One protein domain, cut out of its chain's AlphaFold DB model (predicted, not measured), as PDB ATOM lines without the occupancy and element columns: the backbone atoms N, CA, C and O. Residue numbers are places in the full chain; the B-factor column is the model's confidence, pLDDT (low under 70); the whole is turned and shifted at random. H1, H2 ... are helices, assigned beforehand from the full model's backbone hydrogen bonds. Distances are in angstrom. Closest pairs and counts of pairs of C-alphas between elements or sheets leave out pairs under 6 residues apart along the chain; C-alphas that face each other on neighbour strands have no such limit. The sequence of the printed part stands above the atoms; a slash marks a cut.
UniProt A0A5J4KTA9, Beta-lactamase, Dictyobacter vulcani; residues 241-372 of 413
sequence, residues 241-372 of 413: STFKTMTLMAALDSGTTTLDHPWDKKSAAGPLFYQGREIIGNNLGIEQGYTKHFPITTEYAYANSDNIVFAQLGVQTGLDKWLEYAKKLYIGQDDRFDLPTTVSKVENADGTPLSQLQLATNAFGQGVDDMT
ATOM      1  N   SER A 241     310.085 275.005 277.424       96.19
ATOM      2  CA  SER A 241     310.532 275.707 276.217       96.19
ATOM      3  C   SER A 241     310.346 274.929 274.912       96.19
ATOM      4  O   SER A 241     310.273 275.556 273.861       96.19
ATOM      5  N   THR A 242     310.214 273.600 274.954       96.88
ATOM      6  CA  THR A 242     309.920 272.805 273.748       96.88
ATOM      7  C   THR A 242     308.563 273.168 273.131       96.88
ATOM      8  O   THR A 242     308.381 273.072 271.920       96.88
ATOM      9  N   PHE A 243     307.623 273.676 273.936       97.88
ATOM     10  CA  PHE A 243     306.289 274.056 273.481       97.88
ATOM     11  C   PHE A 243     306.244 275.369 272.695       97.88
ATOM     12  O   PHE A 243     305.300 275.612 271.940       97.88
ATOM     13  N   LYS A 244     307.294 276.193 272.799       98.19
ATOM     14  CA  LYS A 244     307.448 277.423 272.008       98.19
ATOM     15  C   LYS A 244     307.354 277.150 270.512       98.19
ATOM     16  O   LYS A 244     306.850 277.991 269.782       98.19
ATOM     17  N   THR A 245     307.757 275.963 270.063       98.19
ATOM     18  CA  THR A 245     307.596 275.524 268.673       98.19
ATOM     19  C   THR A 245     306.134 275.586 268.223       98.19
ATOM     20  O   THR A 245     305.852 276.115 267.151       98.19
ATOM     21  N   MET A 246     305.186 275.134 269.055       97.94
ATOM     22  CA  MET A 246     303.757 275.219 268.740       97.94
ATOM     23  C   MET A 246     303.286 276.673 268.659       97.94
ATOM     24  O   MET A 246     302.672 277.069 267.668       97.94
ATOM     25  N   THR A 247     303.635 277.482 269.661       98.50
ATOM     26  CA  THR A 247     303.303 278.913 269.686       98.50
ATOM     27  C   THR A 247     303.874 279.651 268.471       98.50
ATOM     28  O   THR A 247     303.181 280.479 267.885       98.50
ATOM     29  N   LEU A 248     305.112 279.348 268.066       98.50
ATOM     30  CA  LEU A 248     305.749 279.970 266.906       98.50
ATOM     31  C   LEU A 248     305.043 279.580 265.607       98.50
ATOM     32  O   LEU A 248     304.773 280.460 264.795       98.50
ATOM     33  N   MET A 249     304.702 278.297 265.427       97.88
ATOM     34  CA  MET A 249     303.918 277.846 264.269       97.88
ATOM     35  C   MET A 249     302.599 278.617 264.166       97.88
ATOM     36  O   MET A 249     302.274 279.132 263.098       97.88
ATOM     37  N   ALA A 250     301.880 278.747 265.287       98.19
ATOM     38  CA  ALA A 250     300.622 279.480 265.333       98.19
ATOM     39  C   ALA A 250     300.802 280.953 264.944       98.19
ATOM     40  O   ALA A 250     300.050 281.448 264.110       98.19
ATOM     41  N   ALA A 251     301.812 281.622 265.508       98.50
ATOM     42  CA  ALA A 251     302.066 283.044 265.291       98.50
ATOM     43  C   ALA A 251     302.561 283.374 263.872       98.50
ATOM     44  O   ALA A 251     302.256 284.448 263.351       98.50
ATOM     45  N   LEU A 252     303.343 282.485 263.252       98.31
ATOM     46  CA  LEU A 252     303.831 282.671 261.883       98.31
ATOM     47  C   LEU A 252     302.701 282.490 260.866       98.31
ATOM     48  O   LEU A 252     302.500 283.353 260.015       98.31
ATOM     49  N   ASP A 253     301.934 281.402 260.964       96.88
ATOM     50  CA  ASP A 253     300.884 281.102 259.985       96.88
ATOM     51  C   ASP A 253     299.670 282.036 260.107       96.88
ATOM     52  O   ASP A 253     299.031 282.373 259.113       96.88
ATOM     53  N   SER A 254     299.377 282.537 261.314       97.06
ATOM     54  CA  SER A 254     298.357 283.573 261.505       97.06
ATOM     55  C   SER A 254     298.789 284.960 261.018       97.06
ATOM     56  O   SER A 254     297.963 285.876 261.017       97.06
ATOM     57  N   GLY A 255     300.062 285.146 260.651       97.62
ATOM     58  CA  GLY A 255     300.639 286.449 260.320       97.62
ATOM     59  C   GLY A 255     300.815 287.378 261.528       97.62
ATOM     60  O   GLY A 255     300.991 288.581 261.350       97.62
ATOM     61  N   THR A 256     300.761 286.849 262.755       98.06
ATOM     62  CA  THR A 256     301.004 287.616 263.989       98.06
ATOM     63  C   THR A 256     302.459 288.075 264.085       98.06
ATOM     64  O   THR A 256     302.737 289.144 264.626       98.06
ATOM     65  N   THR A 257     303.397 287.285 263.564       98.38
ATOM     66  CA  THR A 257     304.818 287.633 263.523       98.38
ATOM     67  C   THR A 257     305.486 287.105 262.256       98.38
ATOM     68  O   THR A 257     304.921 286.302 261.518       98.38
ATOM     69  N   THR A 258     306.718 287.541 262.031       98.50
ATOM     70  CA  THR A 258     307.659 286.979 261.061       98.50
ATOM     71  C   THR A 258     308.951 286.617 261.793       98.50
ATOM     72  O   THR A 258     309.199 287.093 262.905       98.50
ATOM     73  N   LEU A 259     309.795 285.773 261.195       98.25
ATOM     74  CA  LEU A 259     311.073 285.386 261.812       98.25
ATOM     75  C   LEU A 259     312.017 286.581 262.018       98.25
ATOM     76  O   LEU A 259     312.745 286.619 263.008       98.25
ATOM     77  N   ASP A 260     311.958 287.574 261.132       98.38
ATOM     78  CA  ASP A 260     312.744 288.810 261.159       98.38
ATOM     79  C   ASP A 260     312.104 289.938 261.988       98.38
ATOM     80  O   ASP A 260     312.687 291.018 262.099       98.38
ATOM     81  N   HIS A 261     310.937 289.703 262.601       98.38
ATOM     82  CA  HIS A 261     310.263 290.720 263.403       98.38
ATOM     83  C   HIS A 261     311.173 291.216 264.547       98.38
ATOM     84  O   HIS A 261     311.668 290.396 265.329       98.38
ATOM     85  N   PRO A 262     311.407 292.539 264.662       97.94
ATOM     86  CA  PRO A 262     312.340 293.091 265.633       97.94
ATOM     87  C   PRO A 262     311.702 293.275 267.017       97.94
ATOM     88  O   PRO A 262     310.689 293.952 267.168       97.94
ATOM     89  N   TRP A 263     312.375 292.771 268.047       96.75
ATOM     90  CA  TRP A 263     312.062 292.984 269.457       96.75
ATOM     91  C   TRP A 263     313.106 293.905 270.081       96.75
ATOM     92  O   TRP A 263     314.293 293.572 270.158       96.75
ATOM     93  N   ASP A 264     312.672 295.085 270.523       95.94
ATOM     94  CA  ASP A 264     313.549 296.000 271.246       95.94
ATOM     95  C   ASP A 264     313.964 295.432 272.616       95.94
ATOM     96  O   ASP A 264     313.470 294.402 273.086       95.94
ATOM     97  N   LYS A 265     314.890 296.125 273.286       92.31
ATOM     98  CA  LYS A 265     315.399 295.688 274.589       92.31
ATOM     99  C   LYS A 265     314.294 295.529 275.634       92.31
ATOM    100  O   LYS A 265     314.375 294.617 276.446       92.31
ATOM    101  N   LYS A 266     313.294 296.411 275.647       90.94
ATOM    102  CA  LYS A 266     312.228 296.385 276.651       90.94
ATOM    103  C   LYS A 266     311.284 295.210 276.399       90.94
ATOM    104  O   LYS A 266     310.952 294.499 277.339       90.94
ATOM    105  N   SER A 267     310.890 294.982 275.152       92.31
ATOM    106  CA  SER A 267     309.976 293.898 274.789       92.31
ATOM    107  C   SER A 267     310.630 292.518 274.864       92.31
ATOM    108  O   SER A 267     309.916 291.543 275.055       92.31
ATOM    109  N   ALA A 268     311.957 292.415 274.753       91.44
ATOM    110  CA  ALA A 268     312.680 291.151 274.922       91.44
ATOM    111  C   ALA A 268     313.126 290.880 276.373       91.44
ATOM    112  O   ALA A 268     313.122 289.741 276.820       91.44
ATOM    113  N   ALA A 269     313.520 291.910 277.132       87.88
ATOM    114  CA  ALA A 269     314.037 291.732 278.496       87.88
ATOM    115  C   ALA A 269     312.976 291.921 279.595       87.88
ATOM    116  O   ALA A 269     313.233 291.595 280.751       87.88
ATOM    117  N   GLY A 270     311.809 292.474 279.260       87.19
ATOM    118  CA  GLY A 270     310.785 292.831 280.235       87.19
ATOM    119  C   GLY A 270     311.112 294.110 281.033       87.19
ATOM    120  O   GLY A 270     311.968 294.908 280.632       87.19
ATOM    121  N   PRO A 271     310.407 294.354 282.154       90.88
ATOM    122  CA  PRO A 271     309.393 293.479 282.746       90.88
ATOM    123  C   PRO A 271     308.104 293.432 281.909       90.88
ATOM    124  O   PRO A 271     307.737 294.410 281.251       90.88
ATOM    125  N   LEU A 272     307.406 292.296 281.952       93.69
ATOM    126  CA  LEU A 272     306.143 292.056 281.251       93.69
ATOM    127  C   LEU A 272     305.053 291.715 282.268       93.69
ATOM    128  O   LEU A 272     305.245 290.833 283.098       93.69
ATOM    129  N   PHE A 273     303.900 292.379 282.183       95.12
ATOM    130  CA  PHE A 273     302.781 292.159 283.101       95.12
ATOM    131  C   PHE A 273     301.512 291.761 282.350       95.12
ATOM    132  O   PHE A 273     301.086 292.461 281.434       95.12
ATOM    133  N   TYR A 274     300.852 290.704 282.821       95.81
ATOM    134  CA  TYR A 274     299.493 290.349 282.420       95.81
ATOM    135  C   TYR A 274     298.612 290.222 283.658       95.81
ATOM    136  O   TYR A 274     298.963 289.554 284.626       95.81
ATOM    137  N   GLN A 275     297.459 290.895 283.635       94.25
ATOM    138  CA  GLN A 275     296.492 290.889 284.742       94.25
ATOM    139  C   GLN A 275     297.118 291.255 286.105       94.25
ATOM    140  O   GLN A 275     296.794 290.667 287.135       94.25
ATOM    141  N   GLY A 276     298.048 292.217 286.107       93.38
ATOM    142  CA  GLY A 276     298.732 292.688 287.317       93.38
ATOM    143  C   GLY A 276     299.780 291.727 287.888       93.38
ATOM    144  O   GLY A 276     300.324 292.009 288.953       93.38
ATOM    145  N   ARG A 277     300.084 290.615 287.206       94.06
ATOM    146  CA  ARG A 277     301.160 289.684 287.571       94.06
ATOM    147  C   ARG A 277     302.302 289.776 286.571       94.06
ATOM    148  O   ARG A 277     302.066 289.855 285.366       94.06
ATOM    149  N   GLU A 278     303.524 289.780 287.086       93.50
ATOM    150  CA  GLU A 278     304.732 289.755 286.267       93.50
ATOM    151  C   GLU A 278     304.924 288.364 285.654       93.50
ATOM    152  O   GLU A 278     304.797 287.348 286.341       93.50
ATOM    153  N   ILE A 279     305.237 288.321 284.360       92.12
ATOM    154  CA  ILE A 279     305.765 287.128 283.709       92.12
ATOM    155  C   ILE A 279     307.238 287.031 284.088       92.12
ATOM    156  O   ILE A 279     308.079 287.748 283.550       92.12
ATOM    157  N   ILE A 280     307.534 286.129 285.019       82.31
ATOM    158  CA  ILE A 280     308.907 285.774 285.363       82.31
ATOM    159  C   ILE A 280     309.379 284.794 284.297       82.31
ATOM    160  O   ILE A 280     309.002 283.622 284.289       82.31
ATOM    161  N   GLY A 281     310.140 285.309 283.342       70.69
ATOM    162  CA  GLY A 281     310.603 284.555 282.196       70.69
ATOM    163  C   GLY A 281     312.064 284.844 281.917       70.69
ATOM    164  O   GLY A 281     312.496 285.991 281.974       70.69
ATOM    165  N   ASN A 282     312.800 283.792 281.580       74.50
ATOM    166  CA  ASN A 282     314.213 283.887 281.275       74.50
ATOM    167  C   ASN A 282     314.422 284.076 279.771       74.50
ATOM    168  O   ASN A 282     313.687 283.514 278.953       74.50
ATOM    169  N   ASN A 283     315.460 284.821 279.407       75.94
ATOM    170  CA  ASN A 283     316.060 284.763 278.077       75.94
ATOM    171  C   ASN A 283     317.484 284.241 278.258       75.94
ATOM    172  O   ASN A 283     318.341 284.955 278.780       75.94
ATOM    173  N   LEU A 284     317.741 283.007 277.812       75.38
ATOM    174  CA  LEU A 284     319.036 282.356 278.024       75.38
ATOM    175  C   LEU A 284     320.176 283.123 277.347       75.38
ATOM    176  O   LEU A 284     321.271 283.196 277.896       75.38
ATOM    177  N   GLY A 285     319.919 283.750 276.199       71.62
ATOM    178  CA  GLY A 285     320.894 284.592 275.510       71.62
ATOM    179  C   GLY A 285     321.246 285.860 276.294       71.62
ATOM    180  O   GLY A 285     322.414 286.234 276.361       71.62
ATOM    181  N   ILE A 286     320.267 286.525 276.916       77.44
ATOM    182  CA  ILE A 286     320.510 287.716 277.749       77.44
ATOM    183  C   ILE A 286     321.203 287.318 279.057       77.44
ATOM    184  O   ILE A 286     322.199 287.933 279.429       77.44
ATOM    185  N   GLU A 287     320.719 286.274 279.728       76.94
ATOM    186  CA  GLU A 287     321.230 285.819 281.026       76.94
ATOM    187  C   GLU A 287     322.653 285.276 280.951       76.94
ATOM    188  O   GLU A 287     323.474 285.567 281.818       76.94
ATOM    189  N   GLN A 288     322.975 284.541 279.886       79.44
ATOM    190  CA  GLN A 288     324.329 284.042 279.640       79.44
ATOM    191  C   GLN A 288     325.227 285.101 278.977       79.44
ATOM    192  O   GLN A 288     326.394 284.848 278.682       79.44
ATOM    193  N   GLY A 289     324.706 286.312 278.749       79.88
ATOM    194  CA  GLY A 289     325.455 287.439 278.203       79.88
ATOM    195  C   GLY A 289     325.806 287.312 276.718       79.88
ATOM    196  O   GLY A 289     326.681 288.043 276.246       79.88
ATOM    197  N   TYR A 290     325.156 286.418 275.971       84.50
ATOM    198  CA  TYR A 290     325.327 286.261 274.523       84.50
ATOM    199  C   TYR A 290     324.634 287.367 273.720       84.50
ATOM    200  O   TYR A 290     325.142 287.773 272.677       84.50
ATOM    201  N   THR A 291     323.534 287.930 274.226       88.19
ATOM    202  CA  THR A 291     322.830 289.036 273.562       88.19
ATOM    203  C   THR A 291     323.611 290.344 273.712       88.19
ATOM    204  O   THR A 291     323.620 290.960 274.778       88.19
ATOM    205  N   LYS A 292     324.282 290.780 272.638       85.31
ATOM    206  CA  LYS A 292     325.105 292.009 272.627       85.31
ATOM    207  C   LYS A 292     324.383 293.246 272.092       85.31
ATOM    208  O   LYS A 292     324.741 294.361 272.468       85.31
ATOM    209  N   HIS A 293     323.384 293.063 271.232       89.56
ATOM    210  CA  HIS A 293     322.716 294.149 270.515       89.56
ATOM    211  C   HIS A 293     321.201 293.946 270.471       89.56
ATOM    212  O   HIS A 293     320.714 292.821 270.549       89.56
ATOM    213  N   PHE A 294     320.480 295.061 270.341       93.56
ATOM    214  CA  PHE A 294     319.039 295.115 270.104       93.56
ATOM    215  C   PHE A 294     318.756 296.009 268.882       93.56
ATOM    216  O   PHE A 294     319.540 296.932 268.638       93.56
ATOM    217  N   PRO A 295     317.641 295.794 268.157       96.06
ATOM    218  CA  PRO A 295     316.628 294.762 268.402       96.06
ATOM    219  C   PRO A 295     317.132 293.341 268.098       96.06
ATOM    220  O   PRO A 295     317.992 293.162 267.240       96.06
ATOM    221  N   ILE A 296     316.611 292.345 268.819       95.94
ATOM    222  CA  ILE A 296     316.750 290.927 268.438       95.94
ATOM    223  C   ILE A 296     315.604 290.550 267.496       95.94
ATOM    224  O   ILE A 296     314.587 291.235 267.472       95.94
ATOM    225  N   THR A 297     315.727 289.468 266.732       97.88
ATOM    226  CA  THR A 297     314.633 288.968 265.883       97.88
ATOM    227  C   THR A 297     313.811 287.888 266.594       97.88
ATOM    228  O   THR A 297     314.284 287.294 267.569       97.88
ATOM    229  N   THR A 298     312.600 287.586 266.111       98.12
ATOM    230  CA  THR A 298     311.818 286.421 266.578       98.12
ATOM    231  C   THR A 298     312.602 285.113 266.417       98.12
ATOM    232  O   THR A 298     312.567 284.265 267.305       98.12
ATOM    233  N   GLU A 299     313.363 284.961 265.330       97.69
ATOM    234  CA  GLU A 299     314.274 283.827 265.130       97.69
ATOM    235  C   GLU A 299     315.323 283.738 266.245       97.69
ATOM    236  O   GLU A 299     315.489 282.681 266.857       97.69
ATOM    237  N   TYR A 300     315.983 284.853 266.574       96.25
ATOM    238  CA  TYR A 300     316.952 284.891 267.670       96.25
ATOM    239  C   TYR A 300     316.293 284.565 269.016       96.25
ATOM    240  O   TYR A 300     316.872 283.838 269.827       96.25
ATOM    241  N   ALA A 301     315.084 285.080 269.254       96.44
ATOM    242  CA  ALA A 301     314.309 284.807 270.459       96.44
ATOM    243  C   ALA A 301     313.947 283.318 270.587       96.44
ATOM    244  O   ALA A 301     314.062 282.758 271.677       96.44
ATOM    245  N   TYR A 302     313.573 282.655 269.489       97.00
ATOM    246  CA  TYR A 302     313.335 281.210 269.470       97.00
ATOM    247  C   TYR A 302     314.627 280.423 269.718       97.00
ATOM    248  O   TYR A 302     314.663 279.583 270.617       97.00
ATOM    249  N   ALA A 303     315.712 280.765 269.015       95.19
ATOM    250  CA  ALA A 303     317.015 280.111 269.157       95.19
ATOM    251  C   ALA A 303     317.610 280.232 270.573       95.19
ATOM    252  O   ALA A 303     318.302 279.329 271.035       95.19
ATOM    253  N   ASN A 304     317.319 281.328 271.281       93.81
ATOM    254  CA  ASN A 304     317.791 281.583 272.647       93.81
ATOM    255  C   ASN A 304     316.709 281.364 273.714       93.81
ATOM    256  O   ASN A 304     316.888 281.756 274.869       93.81
ATOM    257  N   SER A 305     315.597 280.727 273.337       94.94
ATOM    258  CA  SER A 305     314.502 280.365 274.229       94.94
ATOM    259  C   SER A 305     314.023 281.525 275.118       94.94
ATOM    260  O   SER A 305     313.888 281.388 276.332       94.94
ATOM    261  N   ASP A 306     313.697 282.668 274.525       95.81
ATOM    262  CA  ASP A 306     313.193 283.847 275.241       95.81
ATOM    263  C   ASP A 306     311.741 283.640 275.718       95.81
ATOM    264  O   ASP A 306     310.825 283.478 274.913       95.81
ATOM    265  N   ASN A 307     311.497 283.599 277.029       95.50
ATOM    266  CA  ASN A 307     310.141 283.449 277.573       95.50
ATOM    267  C   ASN A 307     309.283 284.711 277.402       95.50
ATOM    268  O   ASN A 307     308.076 284.594 277.197       95.50
ATOM    269  N   ILE A 308     309.875 285.905 277.495       95.69
ATOM    270  CA  ILE A 308     309.152 287.183 277.468       95.69
ATOM    271  C   ILE A 308     308.586 287.433 276.070       95.69
ATOM    272  O   ILE A 308     307.419 287.810 275.928       95.69
ATOM    273  N   VAL A 309     309.373 287.155 275.029       97.19
ATOM    274  CA  VAL A 309     308.907 287.203 273.636       97.19
ATOM    275  C   VAL A 309     307.787 286.187 273.404       97.19
ATOM    276  O   VAL A 309     306.735 286.542 272.879       97.19
ATOM    277  N   PHE A 310     307.953 284.939 273.848       98.06
ATOM    278  CA  PHE A 310     306.954 283.892 273.603       98.06
ATOM    279  C   PHE A 310     305.651 284.076 274.385       98.06
ATOM    280  O   PHE A 310     304.578 283.782 273.857       98.06
ATOM    281  N   ALA A 311     305.717 284.636 275.594       98.06
ATOM    282  CA  ALA A 311     304.541 285.062 276.344       98.06
ATOM    283  C   ALA A 311     303.720 286.096 275.557       98.06
ATOM    284  O   ALA A 311     302.498 285.977 275.449       98.06
ATOM    285  N   GLN A 312     304.398 287.085 274.965       98.06
ATOM    286  CA  GLN A 312     303.755 288.094 274.124       98.06
ATOM    287  C   GLN A 312     303.210 287.493 272.833       98.06
ATOM    288  O   GLN A 312     302.065 287.779 272.494       98.06
ATOM    289  N   LEU A 313     303.970 286.633 272.146       98.25
ATOM    290  CA  LEU A 313     303.521 285.980 270.914       98.25
ATOM    291  C   LEU A 313     302.246 285.165 271.130       98.25
ATOM    292  O   LEU A 313     301.316 285.291 270.336       98.25
ATOM    293  N   GLY A 314     302.150 284.380 272.206       98.00
ATOM    294  CA  GLY A 314     300.929 283.627 272.505       98.00
ATOM    295  C   GLY A 314     299.718 284.536 272.711       98.00
ATOM    296  O   GLY A 314     298.662 284.320 272.118       98.00
ATOM    297  N   VAL A 315     299.882 285.608 273.490       98.31
ATOM    298  CA  VAL A 315     298.810 286.583 273.734       98.31
ATOM    299  C   VAL A 315     298.426 287.356 272.469       98.31
ATOM    300  O   VAL A 315     297.238 287.560 272.230       98.31
ATOM    301  N   GLN A 316     299.399 287.773 271.656       98.38
ATOM    302  CA  GLN A 316     299.174 288.493 270.396       98.38
ATOM    303  C   GLN A 316     298.538 287.603 269.320       98.38
ATOM    304  O   GLN A 316     297.741 288.091 268.524       98.38
ATOM    305  N   THR A 317     298.855 286.304 269.313       98.50
ATOM    306  CA  THR A 317     298.210 285.305 268.439       98.50
ATOM    307  C   THR A 317     296.731 285.155 268.795       98.50
ATOM    308  O   THR A 317     295.889 284.953 267.920       98.50
ATOM    309  N   GLY A 318     296.405 285.315 270.080       98.06
ATOM    310  CA  GLY A 318     295.051 285.230 270.602       98.06
ATOM    311  C   GLY A 318     294.633 283.793 270.912       98.06
ATOM    312  O   GLY A 318     295.058 282.838 270.261       98.06
ATOM    313  N   LEU A 319     293.774 283.649 271.927       97.94
ATOM    314  CA  LEU A 319     293.381 282.354 272.489       97.94
ATOM    315  C   LEU A 319     292.808 281.401 271.435       97.94
ATOM    316  O   LEU A 319     293.260 280.265 271.331       97.94
ATOM    317  N   ASP A 320     291.850 281.870 270.635       97.81
ATOM    318  CA  ASP A 320     291.141 281.020 269.674       97.81
ATOM    319  C   ASP A 320     292.088 280.445 268.618       97.81
ATOM    320  O   ASP A 320     292.050 279.249 268.329       97.81
ATOM    321  N   LYS A 321     292.979 281.283 268.075       98.25
ATOM    322  CA  LYS A 321     293.955 280.868 267.064       98.25
ATOM    323  C   LYS A 321     295.012 279.942 267.660       98.25
ATOM    324  O   LYS A 321     295.367 278.940 267.047       98.25
ATOM    325  N   TRP A 322     295.479 280.237 268.870       98.19
ATOM    326  CA  TRP A 322     296.446 279.398 269.568       98.19
ATOM    327  C   TRP A 322     295.860 278.008 269.893       98.19
ATOM    328  O   TRP A 322     296.499 276.987 269.641       98.19
ATOM    329  N   LEU A 323     294.601 277.939 270.348       97.94
ATOM    330  CA  LEU A 323     293.890 276.672 270.570       97.94
ATOM    331  C   LEU A 323     293.569 275.931 269.265       97.94
ATOM    332  O   LEU A 323     293.587 274.701 269.248       97.94
ATOM    333  N   GLU A 324     293.289 276.638 268.166       97.81
ATOM    334  CA  GLU A 324     293.142 276.029 266.837       97.81
ATOM    335  C   GLU A 324     294.414 275.263 266.445       97.81
ATOM    336  O   GLU A 324     294.334 274.119 266.001       97.81
ATOM    337  N   TYR A 325     295.586 275.860 266.665       97.19
ATOM    338  CA  TYR A 325     296.881 275.240 266.390       97.19
ATOM    339  C   TYR A 325     297.171 274.035 267.285       97.19
ATOM    340  O   TYR A 325     297.572 272.981 266.785       97.19
ATOM    341  N   ALA A 326     296.877 274.140 268.583       97.06
ATOM    342  CA  ALA A 326     296.955 272.997 269.486       97.06
ATOM    343  C   ALA A 326     296.075 271.829 268.991       97.06
ATOM    344  O   ALA A 326     296.525 270.683 268.941       97.06
ATOM    345  N   LYS A 327     294.851 272.119 268.525       96.50
ATOM    346  CA  LYS A 327     293.932 271.114 267.966       96.50
ATOM    347  C   LYS A 327     294.414 270.526 266.639       96.50
ATOM    348  O   LYS A 327     294.258 269.323 266.439       96.50
ATOM    349  N   LYS A 328     295.022 271.316 265.746       95.12
ATOM    350  CA  LYS A 328     295.651 270.802 264.508       95.12
ATOM    351  C   LYS A 328     296.760 269.787 264.808       95.12
ATOM    352  O   LYS A 328     296.966 268.867 264.024       95.12
ATOM    353  N   LEU A 329     297.410 269.918 265.965       95.38
ATOM    354  CA  LEU A 329     298.430 268.998 266.470       95.38
ATOM    355  C   LEU A 329     297.864 267.858 267.336       95.38
ATOM    356  O   LEU A 329     298.633 267.133 267.958       95.38
ATOM    357  N   TYR A 330     296.538 267.680 267.380       95.25
ATOM    358  CA  TYR A 330     295.825 266.676 268.191       95.25
ATOM    359  C   TYR A 330     295.964 266.835 269.710       95.25
ATOM    360  O   TYR A 330     295.539 265.967 270.471       95.25
ATOM    361  N   ILE A 331     296.437 267.984 270.188       96.75
ATOM    362  CA  ILE A 331     296.432 268.280 271.619       96.75
ATOM    363  C   ILE A 331     294.976 268.428 272.086       96.75
ATOM    364  O   ILE A 331     294.163 269.093 271.439       96.75
ATOM    365  N   GLY A 332     294.636 267.789 273.207       94.75
ATOM    366  CA  GLY A 332     293.265 267.711 273.717       94.75
ATOM    367  C   GLY A 332     292.375 266.704 272.981       94.75
ATOM    368  O   GLY A 332     291.182 266.634 273.273       94.75
ATOM    369  N   GLN A 333     292.926 265.928 272.043       92.81
ATOM    370  CA  GLN A 333     292.208 264.936 271.243       92.81
ATOM    371  C   GLN A 333     292.881 263.560 271.333       92.81
ATOM    372  O   GLN A 333     293.993 263.421 271.838       92.81
ATOM    373  N   ASP A 334     292.175 262.535 270.861       88.12
ATOM    374  CA  ASP A 334     292.752 261.211 270.630       88.12
ATOM    375  C   ASP A 334     293.774 261.305 269.482       88.12
ATOM    376  O   ASP A 334     293.431 261.741 268.377       88.12
ATOM    377  N   ASP A 335     295.026 260.926 269.749       79.06
ATOM    378  CA  ASP A 335     296.128 260.941 268.777       79.06
ATOM    379  C   ASP A 335     295.985 259.849 267.701       79.06
ATOM    380  O   ASP A 335     296.661 259.890 266.668       79.06
ATOM    381  N   ARG A 336     295.048 258.912 267.907       81.50
ATOM    382  CA  ARG A 336     294.769 257.737 267.075       81.50
ATOM    383  C   ARG A 336     296.003 256.873 266.858       81.50
ATOM    384  O   ARG A 336     296.143 256.268 265.789       81.50
ATOM    385  N   PHE A 337     296.883 256.841 267.854       93.62
ATOM    386  CA  PHE A 337     298.010 255.932 267.881       93.62
ATOM    387  C   PHE A 337     297.538 254.485 268.085       93.62
ATOM    388  O   PHE A 337     296.479 254.223 268.652       93.62
ATOM    389  N   ASP A 338     298.343 253.532 267.622       92.94
ATOM    390  CA  ASP A 338     298.040 252.098 267.719       92.94
ATOM    391  C   ASP A 338     298.005 251.588 269.169       92.94
ATOM    392  O   ASP A 338     297.430 250.535 269.436       92.94
ATOM    393  N   LEU A 339     298.661 252.300 270.090       95.56
ATOM    394  CA  LEU A 339     298.662 251.998 271.517       95.56
ATOM    395  C   LEU A 339     297.913 253.097 272.274       95.56
ATOM    396  O   LEU A 339     298.072 254.271 271.945       95.56
ATOM    397  N   PRO A 340     297.172 252.765 273.345       94.19
ATOM    398  CA  PRO A 340     296.446 253.766 274.108       94.19
ATOM    399  C   PRO A 340     297.368 254.846 274.691       94.19
ATOM    400  O   PRO A 340     298.238 254.545 275.516       94.19
ATOM    401  N   THR A 341     297.079 256.114 274.412       95.38
ATOM    402  CA  THR A 341     297.828 257.273 274.929       95.38
ATOM    403  C   THR A 341     296.979 258.093 275.903       95.38
ATOM    404  O   THR A 341     295.754 258.155 275.806       95.38
ATOM    405  N   THR A 342     297.614 258.712 276.898       96.25
ATOM    406  CA  THR A 342     296.969 259.736 277.727       96.25
ATOM    407  C   THR A 342     296.850 261.032 276.927       96.25
ATOM    408  O   THR A 342     297.852 261.576 276.475       96.25
ATOM    409  N   VAL A 343     295.637 261.572 276.815       96.62
ATOM    410  CA  VAL A 343     295.389 262.835 276.103       96.62
ATOM    411  C   VAL A 343     296.130 263.998 276.777       96.62
ATOM    412  O   VAL A 343     295.898 264.315 277.953       96.62
ATOM    413  N   SER A 344     297.012 264.641 276.014       97.06
ATOM    414  CA  SER A 344     297.719 265.866 276.405       97.06
ATOM    415  C   SER A 344     296.773 267.066 276.431       97.06
ATOM    416  O   SER A 344     295.754 267.059 275.743       97.06
ATOM    417  N   LYS A 345     297.064 268.094 277.233       95.94
ATOM    418  CA  LYS A 345     296.117 269.198 277.474       95.94
ATOM    419  C   LYS A 345     296.808 270.550 277.499       95.94
ATOM    420  O   LYS A 345     297.942 270.645 277.943       95.94
ATOM    421  N   VAL A 346     296.080 271.579 277.075       97.44
ATOM    422  CA  VAL A 346     296.460 273.000 277.196       97.44
ATOM    423  C   VAL A 346     295.363 273.852 277.834       97.44
ATOM    424  O   VAL A 346     295.549 275.045 278.023       97.44
ATOM    425  N   GLU A 347     294.210 273.270 278.151       97.06
ATOM    426  CA  GLU A 347     293.047 273.982 278.687       97.06
ATOM    427  C   GLU A 347     292.860 273.681 280.180       97.06
ATOM    428  O   GLU A 347     293.332 272.656 280.685       97.06
ATOM    429  N   ASN A 348     292.149 274.564 280.888       96.81
ATOM    430  CA  ASN A 348     291.834 274.361 282.298       96.81
ATOM    431  C   ASN A 348     290.991 273.093 282.495       96.81
ATOM    432  O   ASN A 348     290.069 272.803 281.732       96.81
ATOM    433  N   ALA A 349     291.274 272.350 283.565       93.00
ATOM    434  CA  ALA A 349     290.582 271.095 283.859       93.00
ATOM    435  C   ALA A 349     289.082 271.271 284.163       93.00
ATOM    436  O   ALA A 349     288.317 270.323 284.004       93.00
ATOM    437  N   ASP A 350     288.669 272.463 284.596       94.69
ATOM    438  CA  ASP A 350     287.277 272.825 284.880       94.69
ATOM    439  C   ASP A 350     286.508 273.329 283.642       94.69
ATOM    440  O   ASP A 350     285.325 273.649 283.741       94.69
ATOM    441  N   GLY A 351     287.162 273.391 282.475       92.94
ATOM    442  CA  GLY A 351     286.578 273.867 281.222       92.94
ATOM    443  C   GLY A 351     286.453 275.389 281.115       92.94
ATOM    444  O   GLY A 351     285.899 275.882 280.134       92.94
ATOM    445  N   THR A 352     286.954 276.152 282.092       96.75
ATOM    446  CA  THR A 352     286.991 277.612 281.981       96.75
ATOM    447  C   THR A 352     288.010 278.049 280.921       96.75
ATOM    448  O   THR A 352     289.097 277.467 280.840       96.75
ATOM    449  N   PRO A 353     287.713 279.078 280.102       96.94
ATOM    450  CA  PRO A 353     288.686 279.606 279.152       96.94
ATOM    451  C   PRO A 353     289.958 280.083 279.855       96.94
ATOM    452  O   PRO A 353     289.901 280.625 280.961       96.94
ATOM    453  N   LEU A 354     291.104 279.923 279.191       97.69
ATOM    454  CA  LEU A 354     292.372 280.427 279.708       97.69
ATOM    455  C   LEU A 354     292.299 281.946 279.889       97.69
ATOM    456  O   LEU A 354     291.898 282.681 278.982       97.69
ATOM    457  N   SER A 355     292.748 282.428 281.045       97.25
ATOM    458  CA  SER A 355     293.001 283.856 281.209       97.25
ATOM    459  C   SER A 355     294.168 284.304 280.319       97.25
ATOM    460  O   SER A 355     294.976 283.494 279.867       97.25
ATOM    461  N   GLN A 356     294.317 285.615 280.103       96.88
ATOM    462  CA  GLN A 356     295.453 286.151 279.343       96.88
ATOM    463  C   GLN A 356     296.801 285.775 279.976       96.88
ATOM    464  O   GLN A 356     297.757 285.487 279.262       96.88
ATOM    465  N   LEU A 357     296.865 285.738 281.312       96.69
ATOM    466  CA  LEU A 357     298.049 285.282 282.034       96.69
ATOM    467  C   LEU A 357     298.326 283.797 281.774       96.69
ATOM    468  O   LEU A 357     299.465 283.443 281.498       96.69
ATOM    469  N   GLN A 358     297.298 282.946 281.829       97.12
ATOM    470  CA  GLN A 358     297.456 281.513 281.571       97.12
ATOM    471  C   GLN A 358     297.862 281.240 280.123       97.12
ATOM    472  O   GLN A 358     298.742 280.419 279.888       97.12
ATOM    473  N   LEU A 359     297.279 281.955 279.157       98.19
ATOM    474  CA  LEU A 359     297.692 281.876 277.757       98.19
ATOM    475  C   LEU A 359     299.161 282.287 277.597       98.19
ATOM    476  O   LEU A 359     299.915 281.579 276.939       98.19
ATOM    477  N   ALA A 360     299.583 283.382 278.237       97.75
ATOM    478  CA  ALA A 360     300.972 283.828 278.212       97.75
ATOM    479  C   ALA A 360     301.929 282.762 278.773       97.75
ATOM    480  O   ALA A 360     302.948 282.485 278.153       97.75
ATOM    481  N   THR A 361     301.597 282.131 279.905       96.94
ATOM    482  CA  THR A 361     302.431 281.075 280.508       96.94
ATOM    483  C   THR A 361     302.407 279.769 279.722       96.94
ATOM    484  O   THR A 361     303.442 279.120 279.574       96.94
ATOM    485  N   ASN A 362     301.253 279.412 279.153       97.75
ATOM    486  CA  ASN A 362     301.133 278.265 278.261       97.75
ATOM    487  C   ASN A 362     301.972 278.456 276.997       97.75
ATOM    488  O   ASN A 362     302.550 277.503 276.490       97.75
ATOM    489  N   ALA A 363     302.079 279.685 276.490       97.94
ATOM    490  CA  ALA A 363     302.787 279.976 275.250       97.94
ATOM    491  C   ALA A 363     304.285 279.614 275.288       97.94
ATOM    492  O   ALA A 363     304.875 279.358 274.234       97.94
ATOM    493  N   PHE A 364     304.890 279.553 276.480       96.88
ATOM    494  CA  PHE A 364     306.260 279.072 276.702       96.88
ATOM    495  C   PHE A 364     306.343 277.779 277.535       96.88
ATOM    496  O   PHE A 364     307.428 277.406 277.989       96.88
ATOM    497  N   GLY A 365     305.212 277.088 277.696       96.81
ATOM    498  CA  GLY A 365     305.122 275.725 278.211       96.81
ATOM    499  C   GLY A 365     305.181 275.568 279.735       96.81
ATOM    500  O   GLY A 365     305.677 274.553 280.231       96.81
ATOM    501  N   GLN A 366     304.806 276.603 280.492       95.19
ATOM    502  CA  GLN A 366     304.882 276.615 281.963       95.19
ATOM    503  C   GLN A 366     303.555 277.004 282.627       95.19
ATOM    504  O   GLN A 366     303.544 277.464 283.770       95.19
ATOM    505  N   GLY A 367     302.440 276.893 281.909       94.25
ATOM    506  CA  GLY A 367     301.127 277.158 282.473       94.25
ATOM    507  C   GLY A 367     300.435 275.869 282.907       94.25
ATOM    508  O   GLY A 367     300.973 275.081 283.682       94.25
ATOM    509  N   VAL A 368     299.205 275.680 282.437       95.62
ATOM    510  CA  VAL A 368     298.397 274.474 282.696       95.62
ATOM    511  C   VAL A 368     298.606 273.389 281.636       95.62
ATOM    512  O   VAL A 368     297.935 272.357 281.661       95.62
ATOM    513  N   ASP A 369     299.500 273.639 280.682       96.38
ATOM    514  CA  ASP A 369     299.846 272.721 279.612       96.38
ATOM    515  C   ASP A 369     300.671 271.523 280.111       96.38
ATOM    516  O   ASP A 369     301.602 271.642 280.908       96.38
ATOM    517  N   ASP A 370     300.274 270.337 279.658       96.00
ATOM    518  CA  ASP A 370     300.789 269.059 280.142       96.00
ATOM    519  C   ASP A 370     300.767 268.038 278.995       96.00
ATOM    520  O   ASP A 370     299.695 267.676 278.484       96.00
ATOM    521  N   MET A 371     301.953 267.604 278.562       97.12
ATOM    522  CA  MET A 371     302.176 266.864 277.315       97.12
ATOM    523  C   MET A 371     302.798 265.495 277.564       97.12
ATOM    524  O   MET A 371     303.720 265.353 278.367       97.12
ATOM    525  N   THR A 372     302.350 264.480 276.827       97.62
ATOM    526  CA  THR A 372     303.109 263.229 276.716       97.62
ATOM    527  C   THR A 372     304.344 263.428 275.827       97.62
ATOM    528  O   THR A 372     304.322 264.259 274.911       97.62
TER     529      THR A 372
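AT A GLANCE: This is residues 241 to 372 of the 413 residues of the protein "Beta-lactamase" of Dictyobacter vulcani (UniProt A0A5J4KTA9). A loosely ordered helical body is built round H5, which lies in its middle; the longer H1 crosses it on one side and H7 on another, while H6 packs across H1 at about a right angle. The short helices H2, H3 and H4 gather toward the other end of the body, and the long loop of residues 329 to 355 reaches away as far as 30 A from the mean of the C-alphas. The printed part has 132 residues with seven named helices, H1 to H7 in order, and no named strand; the class is all helix, though 56 residues, under half, are in named elements. Short antiparallel pairings join residues 262 to 263 with 296 to 297, and 273 to 274 with 277 to 278. The whole is compact, with a radius of gyration of the C-alphas of 15.1 A and spans of 48 by 32 by 27 A.

HOW THE PARTS SIT: Start with H1, residues 241 to 253, and look across to the hub, H5, residues 307 to 317: they touch, closest at the C-alphas of Ala 251 and Thr 317, 5.5 A apart. They run the same way at a steep tilt of 35.5 degrees, only just beyond shallow. H1 also touches H6, residues 319 to 328, with residues 246 to 251 alone; they are about perpendicular at 76 degrees, and the closest C-alphas, of Ala 250 and Tyr 325, are 5.8 A apart. H2, residues 265 to 269, touches H5, closest at the C-alphas of Ala 268 and Val 309, 5.6 A apart. H3, residues 284 to 287, and H4, residues 298 to 303, are near each other, with 5 pairs of C-alphas within 10 A. H4 is close to but not clearly touching H5, with the C-alphas of Ala 301 and Val 309 closest at 6.7 A. H7, residues 356 to 362, touches H5 at a steep tilt of 58 degrees, opposite ways, with the C-alphas of Ala 311 and Ala 360 closest at 4.2 A. In H2, H4, H5, H6 and H7 every O i to N i+4 pair is within hydrogen-bond range; in H1 7 of 9 are, and H3 is too short for such a pair.

IN THESE COORDINATES: Find C-alpha 241 at (310.532, 275.707, 276.217); from there H1 runs 19.6 A to C-alpha 253. H5 begins at C-alpha 307, (310.141, 283.449, 277.573), and covers 15.1 A; H6 covers 14.2 A. H7 ends at C-alpha 362, (301.133, 278.265, 278.261).

THE WHOLE: The C-alphas of His 293 and Asp 338, the two farthest apart, are 48.8 A apart. The printed part has no cut. Long links join H1 to H2, H2 to H3 and H6 to H7. The mean pLDDT of the printed part is 94.1, and no printed residue is under 70.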